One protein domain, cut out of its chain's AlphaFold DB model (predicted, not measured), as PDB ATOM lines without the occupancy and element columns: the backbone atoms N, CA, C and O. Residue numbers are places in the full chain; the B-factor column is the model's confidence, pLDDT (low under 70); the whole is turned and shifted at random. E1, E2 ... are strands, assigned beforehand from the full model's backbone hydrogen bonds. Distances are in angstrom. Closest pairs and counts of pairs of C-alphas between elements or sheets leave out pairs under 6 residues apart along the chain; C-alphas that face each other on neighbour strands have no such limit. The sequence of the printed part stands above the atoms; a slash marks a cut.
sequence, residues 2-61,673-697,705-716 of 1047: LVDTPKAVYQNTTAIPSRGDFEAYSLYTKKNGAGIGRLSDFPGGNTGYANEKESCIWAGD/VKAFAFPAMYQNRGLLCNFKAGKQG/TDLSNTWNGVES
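AT A GLANCE: This is residues 2 to 61, 673 to 697 and 705 to 716 of the 1047 residues of the protein "Putative lectin/glucanase superfamily protein" of viral metagenome (UniProt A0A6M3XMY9). With little regular structure, the domain is a small meander, E3-E4-E5, each strand antiparallel to the one before, with hairpin E6-E7 packed on E3 and E4; hairpin E1-E2 reaches away, and residues 16 to 21 stick out. The printed part has 97 residues, no named helix and seven strands, E1 to E7 in chain order; it is all strand, with 37 residues in them. It is flat, 49 by 34 by 17 A, and only just loose, close to compact, with a radius of gyration of the C-alphas of 15.2 A.

HOW THE PARTS SIT: E4, residues 46 to 50, is the inner strand; E3, residues 38 to 42, and E5, residues 55 to 58, are edge strands. N 40 and O 48 are 3.0 A apart, N 49 and O 56 2.8 A, within hydrogen-bond range. E6, residues 678 to 682, and E7, residues 685 to 691, form a hairpin, with N 687 and O 680 at 2.8 A. The closest C-alphas of E3 and E6, Ser 40 and Ala 680, are 5.3 A apart. E1, residues 8 to 12, and E2, residues 24 to 29, form a hairpin, with N 9 and O 28 at 2.7 A; both are apart from E3 to E7.

IN THESE COORDINATES: E1 begins at C-alpha 8 (191.778, 171.353, 174.212). E7, 17.4 A long, ends at C-alpha 691 (172.796, 175.149, 185.003).

THE WHOLE: Residues 62 to 672 and 698 to 704 are cut out, with C-alpha gaps of 22.8 A and 23.4 A. The link E1 to E2 is long. Residues 2 to 7 and 14 to 24 have pLDDT under 70.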
ATOM      1  N   LEU A   2     187.233 183.109 167.487       22.20
ATOM      2  CA  LEU A   2     186.230 182.222 166.863       22.20
ATOM      3  C   LEU A   2     186.723 181.867 165.444       22.20
ATOM      4  O   LEU A   2     186.881 182.793 164.659       22.20
ATOM      5  N   VAL A   3     186.980 180.584 165.161       24.03
ATOM      6  CA  VAL A   3     186.336 179.708 164.150       24.03
ATOM      7  C   VAL A   3     186.644 178.254 164.572       24.03
ATOM      8  O   VAL A   3     187.762 177.948 164.968       24.03
ATOM      9  N   ASP A   4     185.597 177.428 164.558       33.09
ATOM     10  CA  ASP A   4     185.457 175.963 164.678       33.09
ATOM     11  C   ASP A   4     186.711 175.051 164.654       33.09
ATOM     12  O   ASP A   4     187.137 174.542 163.618       33.09
ATOM     13  N   THR A   5     187.259 174.736 165.831       37.28
ATOM     14  CA  THR A   5     188.036 173.504 166.110       37.28
ATOM     15  C   THR A   5     188.008 173.285 167.633       37.28
ATOM     16  O   THR A   5     188.090 174.282 168.363       37.28
ATOM     17  N   PRO A   6     187.819 172.059 168.168       49.94
ATOM     18  CA  PRO A   6     187.635 171.887 169.607       49.94
ATOM     19  C   PRO A   6     188.923 172.280 170.334       49.94
ATOM     20  O   PRO A   6     189.962 171.642 170.205       49.94
ATOM     21  N   LYS A   7     188.863 173.386 171.080       69.62
ATOM     22  CA  LYS A   7     189.971 173.860 171.918       69.62
ATOM     23  C   LYS A   7     190.225 172.806 172.997       69.62
ATOM     24  O   LYS A   7     189.288 172.483 173.713       69.62
ATOM     25  N   ALA A   8     191.439 172.296 173.145       76.00
ATOM     26  CA  ALA A   8     191.778 171.353 174.212       76.00
ATOM     27  C   ALA A   8     192.076 172.066 175.551       76.00
ATOM     28  O   ALA A   8     192.122 173.301 175.628       76.00
ATOM     29  N   VAL A   9     192.214 171.281 176.615       83.81
ATOM     30  CA  VAL A   9     192.919 171.618 177.856       83.81
ATOM     31  C   VAL A   9     194.338 171.078 177.706       83.81
ATOM     32  O   VAL A   9     194.507 169.949 177.250       83.81
ATOM     33  N   TYR A  10     195.337 171.879 178.067       81.44
ATOM     34  CA  TYR A  10     196.745 171.508 177.959       81.44
ATOM     35  C   TYR A  10     197.406 171.519 179.334       81.44
ATOM     36  O   TYR A  10     197.121 172.408 180.139       81.44
ATOM     37  N   GLN A  11     198.302 170.566 179.569       80.06
ATOM     38  CA  GLN A  11     199.222 170.557 180.704       80.06
ATOM     39  C   GLN A  11     200.582 171.100 180.255       80.06
ATOM     40  O   GLN A  11     201.040 170.800 179.151       80.06
ATOM     41  N   ASN A  12     201.208 171.894 181.123       74.44
ATOM     42  CA  ASN A  12     202.600 172.303 180.975       74.44
ATOM     43  C   ASN A  12     203.500 171.385 181.794       74.44
ATOM     44  O   ASN A  12     203.326 171.312 183.010       74.44
ATOM     45  N   THR A  13     204.495 170.774 181.168       72.12
ATOM     46  CA  THR A  13     205.525 169.989 181.868       72.12
ATOM     47  C   THR A  13     206.874 170.708 181.935       72.12
ATOM     48  O   THR A  13     207.799 170.241 182.597       72.12
ATOM     49  N   THR A  14     207.005 171.875 181.293       69.19
ATOM     50  CA  THR A  14     208.236 172.672 181.323       69.19
ATOM     51  C   THR A  14     208.438 173.272 182.714       69.19
ATOM     52  O   THR A  14     207.572 173.991 183.218       69.19
ATOM     53  N   ALA A  15     209.597 173.019 183.329       66.25
ATOM     54  CA  ALA A  15     209.940 173.578 184.634       66.25
ATOM     55  C   ALA A  15     209.911 175.120 184.607       66.25
ATOM     56  O   ALA A  15     210.487 175.765 183.728       66.25
ATOM     57  N   ILE A  16     209.253 175.730 185.593       65.69
ATOM     58  CA  ILE A  16     209.174 177.191 185.762       65.69
ATOM     59  C   ILE A  16     210.203 177.575 186.847       65.69
ATOM     60  O   ILE A  16     210.278 176.858 187.846       65.69
ATOM     61  N   PRO A  17     211.028 178.642 186.703       58.22
ATOM     62  CA  PRO A  17     210.886 179.814 185.825       58.22
ATOM     63  C   PRO A  17     211.820 179.885 184.603       58.22
ATOM     64  O   PRO A  17     212.084 180.988 184.120       58.22
ATOM     65  N   SER A  18     212.355 178.767 184.099       54.38
ATOM     66  CA  SER A  18     213.295 178.807 182.967       54.38
ATOM     67  C   SER A  18     212.690 179.422 181.697       54.38
ATOM     68  O   SER A  18     211.533 179.188 181.359       54.38
ATOM     69  N   ARG A  19     213.501 180.209 180.976       54.34
ATOM     70  CA  ARG A  19     213.179 180.727 179.637       54.34
ATOM     71  C   ARG A  19     213.249 179.568 178.630       54.34
ATOM     72  O   ARG A  19     214.299 178.939 178.536       54.34
ATOM     73  N   GLY A  20     212.181 179.314 177.874       56.00
ATOM     74  CA  GLY A  20     212.130 178.262 176.851       56.00
ATOM     75  C   GLY A  20     210.744 178.111 176.218       56.00
ATOM     76  O   GLY A  20     209.779 178.690 176.718       56.00
ATOM     77  N   ASP A  21     210.671 177.355 175.119       54.88
ATOM     78  CA  ASP A  21     209.410 176.980 174.469       54.88
ATOM     79  C   ASP A  21     208.631 175.987 175.345       54.88
ATOM     80  O   ASP A  21     209.210 175.173 176.062       54.88
ATOM     81  N   PHE A  22     207.307 176.076 175.296       62.62
ATOM     82  CA  PHE A  22     206.394 175.280 176.108       62.62
ATOM     83  C   PHE A  22     206.187 173.889 175.501       62.62
ATOM     84  O   PHE A  22     205.682 173.769 174.383       62.62
ATOM     85  N   GLU A  23     206.488 172.836 176.256       65.88
ATOM     86  CA  GLU A  23     205.993 171.498 175.926       65.88
ATOM     87  C   GLU A  23     204.531 171.363 176.381       65.88
ATOM     88  O   GLU A  23     204.235 171.157 177.560       65.88
ATOM     89  N   ALA A  24     203.604 171.533 175.429       68.56
ATOM     90  CA  ALA A  24     202.169 171.349 175.639       68.56
ATOM     91  C   ALA A  24     201.771 169.894 175.435       68.56
ATOM     92  O   ALA A  24     201.816 169.401 174.307       68.56
ATOM     93  N   TYR A  25     201.245 169.252 176.475       76.44
ATOM     94  CA  TYR A  25     200.522 167.998 176.305       76.44
ATOM     95  C   TYR A  25     199.014 168.252 176.295       76.44
ATOM     96  O   TYR A  25     198.482 168.917 177.183       76.44
ATOM     97  N   SER A  26     198.311 167.760 175.269       83.69
ATOM     98  CA  SER A  26     196.847 167.839 175.215       83.69
ATOM     99  C   SER A  26     196.255 166.871 176.234       83.69
ATOM    100  O   SER A  26     196.215 165.669 175.997       83.69
ATOM    101  N   LEU A  27     195.747 167.414 177.333       85.06
ATOM    102  CA  LEU A  27     195.186 166.653 178.440       85.06
ATOM    103  C   LEU A  27     193.727 166.246 178.186       85.06
ATOM    104  O   LEU A  27     193.313 165.148 178.541       85.06
ATOM    105  N   TYR A  28     192.934 167.123 177.561       88.19
ATOM    106  CA  TYR A  28     191.513 166.855 177.319       88.19
ATOM    107  C   TYR A  28     190.966 167.614 176.114       88.19
ATOM    108  O   TYR A  28     191.174 168.819 175.980       88.19
ATOM    109  N   THR A  29     190.197 166.943 175.256       88.25
ATOM    110  CA  THR A  29     189.524 167.599 174.125       88.25
ATOM    111  C   THR A  29     188.102 167.984 174.509       88.25
ATOM    112  O   THR A  29     187.294 167.127 174.856       88.25
ATOM    113  N   LYS A  30     187.771 169.275 174.408       83.69
ATOM    114  CA  LYS A  30     186.429 169.774 174.740       83.69
ATOM    115  C   LYS A  30     185.368 169.208 173.802       83.69
ATOM    116  O   LYS A  30     185.590 169.105 172.593       83.69
ATOM    117  N   LYS A  31     184.173 168.958 174.339       86.44
ATOM    118  CA  LYS A  31     183.004 168.571 173.539       86.44
ATOM    119  C   LYS A  31     182.617 169.666 172.542       86.44
ATOM    120  O   LYS A  31     182.732 170.863 172.810       86.44
ATOM    121  N   ASN A  32     182.105 169.249 171.385       86.25
ATOM    122  CA  ASN A  32     181.639 170.180 170.360       86.25
ATOM    123  C   ASN A  32     180.510 171.088 170.898       86.25
ATOM    124  O   ASN A  32     179.610 170.634 171.609       86.25
ATOM    125  N   GLY A  33     180.556 172.378 170.559       85.19
ATOM    126  CA  GLY A  33     179.610 173.383 171.050       85.19
ATOM    127  C   GLY A  33     179.769 173.748 172.532       85.19
ATOM    128  O   GLY A  33     178.851 174.339 173.102       85.19
ATOM    129  N   ALA A  34     180.890 173.382 173.163       85.44
ATOM    130  CA  ALA A  34     181.265 173.858 174.489       85.44
ATOM    131  C   ALA A  34     181.484 175.378 174.518       85.44
ATOM    132  O   ALA A  34     182.025 175.973 173.582       85.44
ATOM    133  N   GLY A  35     181.092 175.998 175.630       83.75
ATOM    134  CA  GLY A  35     181.398 177.386 175.945       83.75
ATOM    135  C   GLY A  35     182.860 177.590 176.359       83.75
ATOM    136  O   GLY A  35     183.743 176.755 176.146       83.75
ATOM    137  N   ILE A  36     183.138 178.743 176.969       82.56
ATOM    138  CA  ILE A  36     184.470 179.035 177.513       82.56
ATOM    139  C   ILE A  36     184.658 178.211 178.784       82.56
ATOM    140  O   ILE A  36     184.038 178.502 179.802       82.56
ATOM    141  N   GLY A  37     185.536 177.212 178.712       87.19
ATOM    142  CA  GLY A  37     185.902 176.406 179.869       87.19
ATOM    143  C   GLY A  37     186.599 177.215 180.958       87.19
ATOM    144  O   GLY A  37     187.456 178.050 180.657       87.19
ATOM    145  N   ARG A  38     186.218 176.965 182.210       89.56
ATOM    146  CA  ARG A  38     186.791 177.589 183.404       89.56
ATOM    147  C   ARG A  38     187.228 176.528 184.394       89.56
ATOM    148  O   ARG A  38     186.611 175.469 184.455       89.56
ATOM    149  N   LEU A  39     188.272 176.855 185.143       91.00
ATOM    150  CA  LEU A  39     188.892 176.003 186.146       91.00
ATOM    151  C   LEU A  39     188.680 176.617 187.533       91.00
ATOM    152  O   LEU A  39     188.610 177.841 187.655       91.00
ATOM    153  N   SER A  40     188.575 175.768 188.544       91.19
ATOM    154  CA  SER A  40     188.592 176.135 189.960       91.19
ATOM    155  C   SER A  40     189.211 174.990 190.743       91.19
ATOM    156  O   SER A  40     189.011 173.830 190.382       91.19
ATOM    157  N   ASP A  41     189.883 175.311 191.838       90.56
ATOM    158  CA  ASP A  41     190.300 174.304 192.811       90.56
ATOM    159  C   ASP A  41     189.064 173.597 193.367       90.56
ATOM    160  O   ASP A  41     188.019 174.227 193.553       90.56
ATOM    161  N   PHE A  42     189.191 172.294 193.586       93.62
ATOM    162  CA  PHE A  42     188.223 171.392 194.197       93.62
ATOM    163  C   PHE A  42     188.890 170.683 195.394       93.62
ATOM    164  O   PHE A  42     190.120 170.666 195.504       93.62
ATOM    165  N   PRO A  43     188.102 170.063 196.290       92.31
ATOM    166  CA  PRO A  43     188.638 169.404 197.480       92.31
ATOM    167  C   PRO A  43     189.672 168.325 197.158       92.31
ATOM    168  O   PRO A  43     189.604 167.693 196.101       92.31
ATOM    169  N   GLY A  44     190.626 168.106 198.066       85.50
ATOM    170  CA  GLY A  44     191.668 167.080 197.915       85.50
ATOM    171  C   GLY A  44     192.737 167.404 196.865       85.50
ATOM    172  O   GLY A  44     193.333 166.489 196.312       85.50
ATOM    173  N   GLY A  45     192.950 168.687 196.546       86.75
ATOM    174  CA  GLY A  45     193.931 169.119 195.538       86.75
ATOM    175  C   GLY A  45     193.482 168.896 194.090       86.75
ATOM    176  O   GLY A  45     194.276 169.040 193.165       86.75
ATOM    177  N   ASN A  46     192.208 168.554 193.883       91.69
ATOM    178  CA  ASN A  46     191.650 168.343 192.556       91.69
ATOM    179  C   ASN A  46     191.378 169.678 191.846       91.69
ATOM    180  O   ASN A  46     191.162 170.712 192.470       91.69
ATOM    181  N   THR A  47     191.305 169.643 190.520       92.81
ATOM    182  CA  THR A  47     190.886 170.767 189.681       92.81
ATOM    183  C   THR A  47     189.537 170.459 189.049       92.81
ATOM    184  O   THR A  47     189.415 169.534 188.246       92.81
ATOM    185  N   GLY A  48     188.521 171.253 189.379       94.50
ATOM    186  CA  GLY A  48     187.226 171.232 188.712       94.50
ATOM    187  C   GLY A  48     187.251 172.051 187.424       94.50
ATOM    188  O   GLY A  48     187.851 173.126 187.356       94.50
ATOM    189  N   TYR A  49     186.552 171.574 186.400       95.12
ATOM    190  CA  TYR A  49     186.412 172.229 185.105       95.12
ATOM    191  C   TYR A  49     184.958 172.227 184.657       95.12
ATOM    192  O   TYR A  49     184.285 171.209 184.755       95.12
ATOM    193  N   ALA A  50     184.468 173.332 184.101       94.50
ATOM    194  CA  ALA A  50     183.157 173.333 183.457       94.50
ATOM    195  C   ALA A  50     183.081 174.332 182.299       94.50
ATOM    196  O   ALA A  50     183.809 175.329 182.277       94.50
ATOM    197  N   ASN A  51     182.228 174.048 181.310       92.00
ATOM    198  CA  ASN A  51     182.159 174.813 180.057       92.00
ATOM    199  C   ASN A  51     180.758 174.869 179.409       92.00
ATOM    200  O   ASN A  51     180.652 175.023 178.194       92.00
ATOM    201  N   GLU A  52     179.687 174.708 180.183       91.56
ATOM    202  CA  GLU A  52     178.275 174.602 179.758       91.56
ATOM    203  C   GLU A  52     177.862 173.259 179.126       91.56
ATOM    204  O   GLU A  52     176.664 172.972 179.059       91.56
ATOM    205  N   LYS A  53     178.806 172.435 178.655       91.38
ATOM    206  CA  LYS A  53     178.529 171.128 178.021       91.38
ATOM    207  C   LYS A  53     179.015 169.934 178.825       91.38
ATOM    208  O   LYS A  53     178.517 168.828 178.632       91.38
ATOM    209  N   GLU A  54     179.956 170.166 179.718       92.62
ATOM    210  CA  GLU A  54     180.581 169.157 180.553       92.62
ATOM    211  C   GLU A  54     181.074 169.810 181.842       92.62
ATOM    212  O   GLU A  54     181.451 170.986 181.850       92.62
ATOM    213  N   SER A  55     181.025 169.020 182.911       95.00
ATOM    214  CA  SER A  55     181.664 169.287 184.193       95.00
ATOM    215  C   SER A  55     182.661 168.150 184.407       95.00
ATOM    216  O   SER A  55     182.266 166.984 184.412       95.00
ATOM    217  N   CYS A  56     183.942 168.476 184.496       95.19
ATOM    218  CA  CYS A  56     185.047 167.527 184.555       95.19
ATOM    219  C   CYS A  56     185.915 167.788 185.781       95.19
ATOM    220  O   CYS A  56     185.835 168.849 186.404       95.19
ATOM    221  N   ILE A  57     186.759 166.817 186.094       94.88
ATOM    222  CA  ILE A  57     187.700 166.867 187.197       94.88
ATOM    223  C   ILE A  57     189.021 166.220 186.805       94.88
ATOM    224  O   ILE A  57     189.072 165.334 185.948       94.88
ATOM    225  N   TRP A  58     190.091 166.686 187.437       93.19
ATOM    226  CA  TRP A  58     191.423 166.122 187.299       93.19
ATOM    227  C   TRP A  58     192.208 166.278 188.599       93.19
ATOM    228  O   TRP A  58     192.105 167.314 189.252       93.19
ATOM    229  N   ALA A  59     192.971 165.254 188.971       87.06
ATOM    230  CA  ALA A  59     193.738 165.214 190.218       87.06
ATOM    231  C   ALA A  59     195.236 165.501 190.030       87.06
ATOM    232  O   ALA A  59     195.982 165.490 191.002       87.06
ATOM    233  N   GLY A  60     195.679 165.723 188.790       86.31
ATOM    234  CA  GLY A  60     197.086 165.584 188.422       86.31
ATOM    235  C   GLY A  60     197.392 164.179 187.901       86.31
ATOM    236  O   GLY A  60     196.482 163.377 187.691       86.31
ATOM    237  N   ASP A  61     198.678 163.903 187.701       84.38
ATOM    238  CA  ASP A  61     199.170 162.619 187.172       84.38
ATOM    239  C   ASP A  61     199.314 161.543 188.264       84.38
ATOM    240  O   ASP A  61     199.542 160.372 187.973       84.38
ATOM    241  N   VAL A 673     175.949 163.714 187.364       92.00
ATOM    242  CA  VAL A 673     176.468 165.072 187.575       92.00
ATOM    243  C   VAL A 673     176.355 165.880 186.283       92.00
ATOM    244  O   VAL A 673     176.977 165.602 185.259       92.00
ATOM    245  N   LYS A 674     175.523 166.924 186.320       92.94
ATOM    246  CA  LYS A 674     175.147 167.682 185.119       92.94
ATOM    247  C   LYS A 674     176.255 168.623 184.640       92.94
ATOM    248  O   LYS A 674     177.183 168.982 185.361       92.94
ATOM    249  N   ALA A 675     176.110 169.089 183.401       94.44
ATOM    250  CA  ALA A 675     176.972 170.104 182.804       94.44
ATOM    251  C   ALA A 675     176.612 171.523 183.276       94.44
ATOM    252  O   ALA A 675     175.496 171.997 183.044       94.44
ATOM    253  N   PHE A 676     177.578 172.220 183.873       95.94
ATOM    254  CA  PHE A 676     177.442 173.598 184.355       95.94
ATOM    255  C   PHE A 676     178.366 174.560 183.606       95.94
ATOM    256  O   PHE A 676     179.269 174.144 182.884       95.94
ATOM    257  N   ALA A 677     178.124 175.867 183.722       94.44
ATOM    258  CA  ALA A 677     178.889 176.863 182.974       94.44
ATOM    259  C   ALA A 677     180.284 177.118 183.558       94.44
ATOM    260  O   ALA A 677     181.208 177.419 182.804       94.44
ATOM    261  N   PHE A 678     180.433 177.040 184.884       95.38
ATOM    262  CA  PHE A 678     181.720 177.212 185.555       95.38
ATOM    263  C   PHE A 678     181.746 176.544 186.940       95.38
ATOM    264  O   PHE A 678     180.705 176.486 187.601       95.38
ATOM    265  N   PRO A 679     182.920 176.076 187.390       96.50
ATOM    266  CA  PRO A 679     183.124 175.588 188.743       96.50
ATOM    267  C   PRO A 679     183.503 176.730 189.703       96.50
ATOM    268  O   PRO A 679     183.962 177.791 189.272       96.50
ATOM    269  N   ALA A 680     183.320 176.506 191.000       95.56
ATOM    270  CA  ALA A 680     183.845 177.326 192.092       95.56
ATOM    271  C   ALA A 680     184.131 176.429 193.309       95.56
ATOM    272  O   ALA A 680     183.719 175.270 193.324       95.56
ATOM    273  N   MET A 681     184.774 176.974 194.340       94.12
ATOM    274  CA  MET A 681     184.920 176.316 195.639       94.12
ATOM    275  C   MET A 681     184.327 177.187 196.740       94.12
ATOM    276  O   MET A 681     184.416 178.416 196.683       94.12
ATOM    277  N   TYR A 682     183.716 176.551 197.734       94.25
ATOM    278  CA  TYR A 682     183.256 177.211 198.951       94.25
ATOM    279  C   TYR A 682     183.374 176.242 200.121       94.25
ATOM    280  O   TYR A 682     182.787 175.167 200.069       94.25
ATOM    281  N   GLN A 683     184.141 176.611 201.147       91.62
ATOM    282  CA  GLN A 683     184.382 175.820 202.354       91.62
ATOM    283  C   GLN A 683     184.736 174.360 202.053       91.62
ATOM    284  O   GLN A 683     184.113 173.434 202.563       91.62
ATOM    285  N   ASN A 684     185.713 174.169 201.164       91.75
ATOM    286  CA  ASN A 684     186.159 172.853 200.706       91.75
ATOM    287  C   ASN A 684     185.022 171.966 200.157       91.75
ATOM    288  O   ASN A 684     185.029 170.750 200.320       91.75
ATOM    289  N   ARG A 685     184.041 172.572 199.478       93.25
ATOM    290  CA  ARG A 685     183.066 171.889 198.616       93.25
ATOM    291  C   ARG A 685     183.295 172.295 197.169       93.25
ATOM    292  O   ARG A 685     183.520 173.474 196.885       93.25
ATOM    293  N   GLY A 686     183.186 171.338 196.255       95.50
ATOM    294  CA  GLY A 686     183.145 171.617 194.824       95.50
ATOM    295  C   GLY A 686     181.771 172.163 194.447       95.50
ATOM    296  O   GLY A 686     180.754 171.537 194.738       95.50
ATOM    297  N   LEU A 687     181.723 173.336 193.818       96.81
ATOM    298  CA  LEU A 687     180.487 173.966 193.352       96.81
ATOM    299  C   LEU A 687     180.447 173.952 191.828       96.81
ATOM    300  O   LEU A 687     181.413 174.319 191.160       96.81
ATOM    301  N   LEU A 688     179.285 173.626 191.276       97.44
ATOM    302  CA  LEU A 688     178.981 173.718 189.856       97.44
ATOM    303  C   LEU A 688     177.889 174.771 189.648       97.44
ATOM    304  O   LEU A 688     176.773 174.647 190.147       97.44
ATOM    305  N   CYS A 689     178.220 175.850 188.935       97.44
ATOM    306  CA  CYS A 689     177.402 177.059 188.870       97.44
ATOM    307  C   CYS A 689     176.807 177.304 187.477       97.44
ATOM    308  O   CYS A 689     177.459 177.085 186.454       97.44
ATOM    309  N   ASN A 690     175.573 177.825 187.447       96.75
ATOM    310  CA  ASN A 690     174.815 178.174 186.239       96.75
ATOM    311  C   ASN A 690     174.454 176.947 185.374       96.75
ATOM    312  O   ASN A 690     175.122 176.611 184.392       96.75
ATOM    313  N   PHE A 691     173.346 176.289 185.741       95.69
ATOM    314  CA  PHE A 691     172.796 175.149 185.003       95.69
ATOM    315  C   PHE A 691     171.975 175.591 183.785       95.69
ATOM    316  O   PHE A 691     170.737 175.594 183.771       95.69
ATOM    317  N   LYS A 692     172.679 175.980 182.725       91.62
ATOM    318  CA  LYS A 692     172.065 176.516 181.507       91.62
ATOM    319  C   LYS A 692     171.244 175.482 180.735       91.62
ATOM    320  O   LYS A 692     170.166 175.812 180.241       91.62
ATOM    321  N   ALA A 693     171.706 174.230 180.673       89.06
ATOM    322  CA  ALA A 693     171.018 173.157 179.951       89.06
ATOM    323  C   ALA A 693     169.599 172.895 180.494       89.06
ATOM    324  O   ALA A 693     168.668 172.705 179.714       89.06
ATOM    325  N   GLY A 694     169.410 172.985 181.817       89.12
ATOM    326  CA  GLY A 694     168.096 172.888 182.460       89.12
ATOM    327  C   GLY A 694     167.279 174.180 182.474       89.12
ATOM    328  O   GLY A 694     166.218 174.207 183.087       89.12
ATOM    329  N   LYS A 695     167.749 175.264 181.833       93.12
ATOM    330  CA  LYS A 695     167.161 176.620 181.915       93.12
ATOM    331  C   LYS A 695     167.102 177.172 183.348       93.12
ATOM    332  O   LYS A 695     166.267 178.020 183.660       93.12
ATOM    333  N   GLN A 696     168.009 176.720 184.208       95.12
ATOM    334  CA  GLN A 696     168.138 177.133 185.604       95.12
ATOM    335  C   GLN A 696     169.469 177.873 185.786       95.12
ATOM    336  O   GLN A 696     170.323 177.486 186.579       95.12
ATOM    337  N   GLY A 697     169.671 178.951 185.023       95.19
ATOM    338  CA  GLY A 697     170.948 179.672 184.988       95.19
ATOM    339  C   GLY A 697     171.372 180.295 186.324       95.19
ATOM    340  O   GLY A 697     172.514 180.715 186.465       95.19
ATOM    341  N   THR A 705     181.091 168.127 201.767       92.38
ATOM    342  CA  THR A 705     182.320 168.766 202.284       92.38
ATOM    343  C   THR A 705     183.509 167.829 202.171       92.38
ATOM    344  O   THR A 705     183.367 166.628 202.380       92.38
ATOM    345  N   ASP A 706     184.672 168.384 201.842       92.06
ATOM    346  CA  ASP A 706     185.960 167.693 201.731       92.06
ATOM    347  C   ASP A 706     186.041 166.640 200.610       92.06
ATOM    348  O   ASP A 706     187.126 166.142 200.314       92.06
ATOM    349  N   LEU A 707     184.934 166.373 199.908       91.00
ATOM    350  CA  LEU A 707     184.838 165.400 198.826       91.00
ATOM    351  C   LEU A 707     184.560 166.092 197.491       91.00
ATOM    352  O   LEU A 707     183.772 167.032 197.385       91.00
ATOM    353  N   SER A 708     185.202 165.601 196.434       90.25
ATOM    354  CA  SER A 708     185.072 166.158 195.079       90.25
ATOM    355  C   SER A 708     184.220 165.295 194.139       90.25
ATOM    356  O   SER A 708     183.733 165.790 193.119       90.25
ATOM    357  N   ASN A 709     183.991 164.031 194.509       89.00
ATOM    358  CA  ASN A 709     183.284 163.035 193.702       89.00
ATOM    359  C   ASN A 709     181.952 162.584 194.328       89.00
ATOM    360  O   ASN A 709     181.292 161.725 193.769       89.00
ATOM    361  N   THR A 710     181.517 163.167 195.449       93.12
ATOM    362  CA  THR A 710     180.272 162.771 196.135       93.12
ATOM    363  C   THR A 710     179.227 163.879 196.040       93.12
ATOM    364  O   THR A 710     179.381 164.964 196.607       93.12
ATOM    365  N   TRP A 711     178.160 163.599 195.303       93.00
ATOM    366  CA  TRP A 711     177.071 164.498 194.906       93.00
ATOM    367  C   TRP A 711     175.681 163.961 195.290       93.00
ATOM    368  O   TRP A 711     174.669 164.614 195.006       93.00
ATOM    369  N   ASN A 712     175.630 162.797 195.942       89.50
ATOM    370  CA  ASN A 712     174.477 162.256 196.659       89.50
ATOM    371  C   ASN A 712     174.563 162.547 198.177       89.50
ATOM    372  O   ASN A 712     175.450 163.271 198.637       89.50
ATOM    373  N   GLY A 713     173.571 162.090 198.942       89.62
ATOM    374  CA  GLY A 713     173.509 162.316 200.392       89.62
ATOM    375  C   GLY A 713     172.944 163.669 200.820       89.62
ATOM    376  O   GLY A 713     172.862 164.614 200.041       89.62
ATOM    377  N   VAL A 714     172.519 163.765 202.081       89.88
ATOM    378  CA  VAL A 714     171.799 164.937 202.632       89.88
ATOM    379  C   VAL A 714     172.635 166.218 202.695       89.88
ATOM    380  O   VAL A 714     172.073 167.310 202.713       89.88
ATOM    381  N   GLU A 715     173.961 166.077 202.694       92.06
ATOM    382  CA  GLU A 715     174.927 167.176 202.732       92.06
ATOM    383  C   GLU A 715     175.242 167.773 201.354       92.06
ATOM    384  O   GLU A 715     175.968 168.761 201.273       92.06
ATOM    385  N   SER A 716     174.731 167.200 200.262       94.06
ATOM    386  CA  SER A 716     174.995 167.662 198.897       94.06
ATOM    387  C   SER A 716     173.739 168.235 198.232       94.06
ATOM    388  O   SER A 716     172.645 168.275 198.792       94.06
TER     389      SER A 716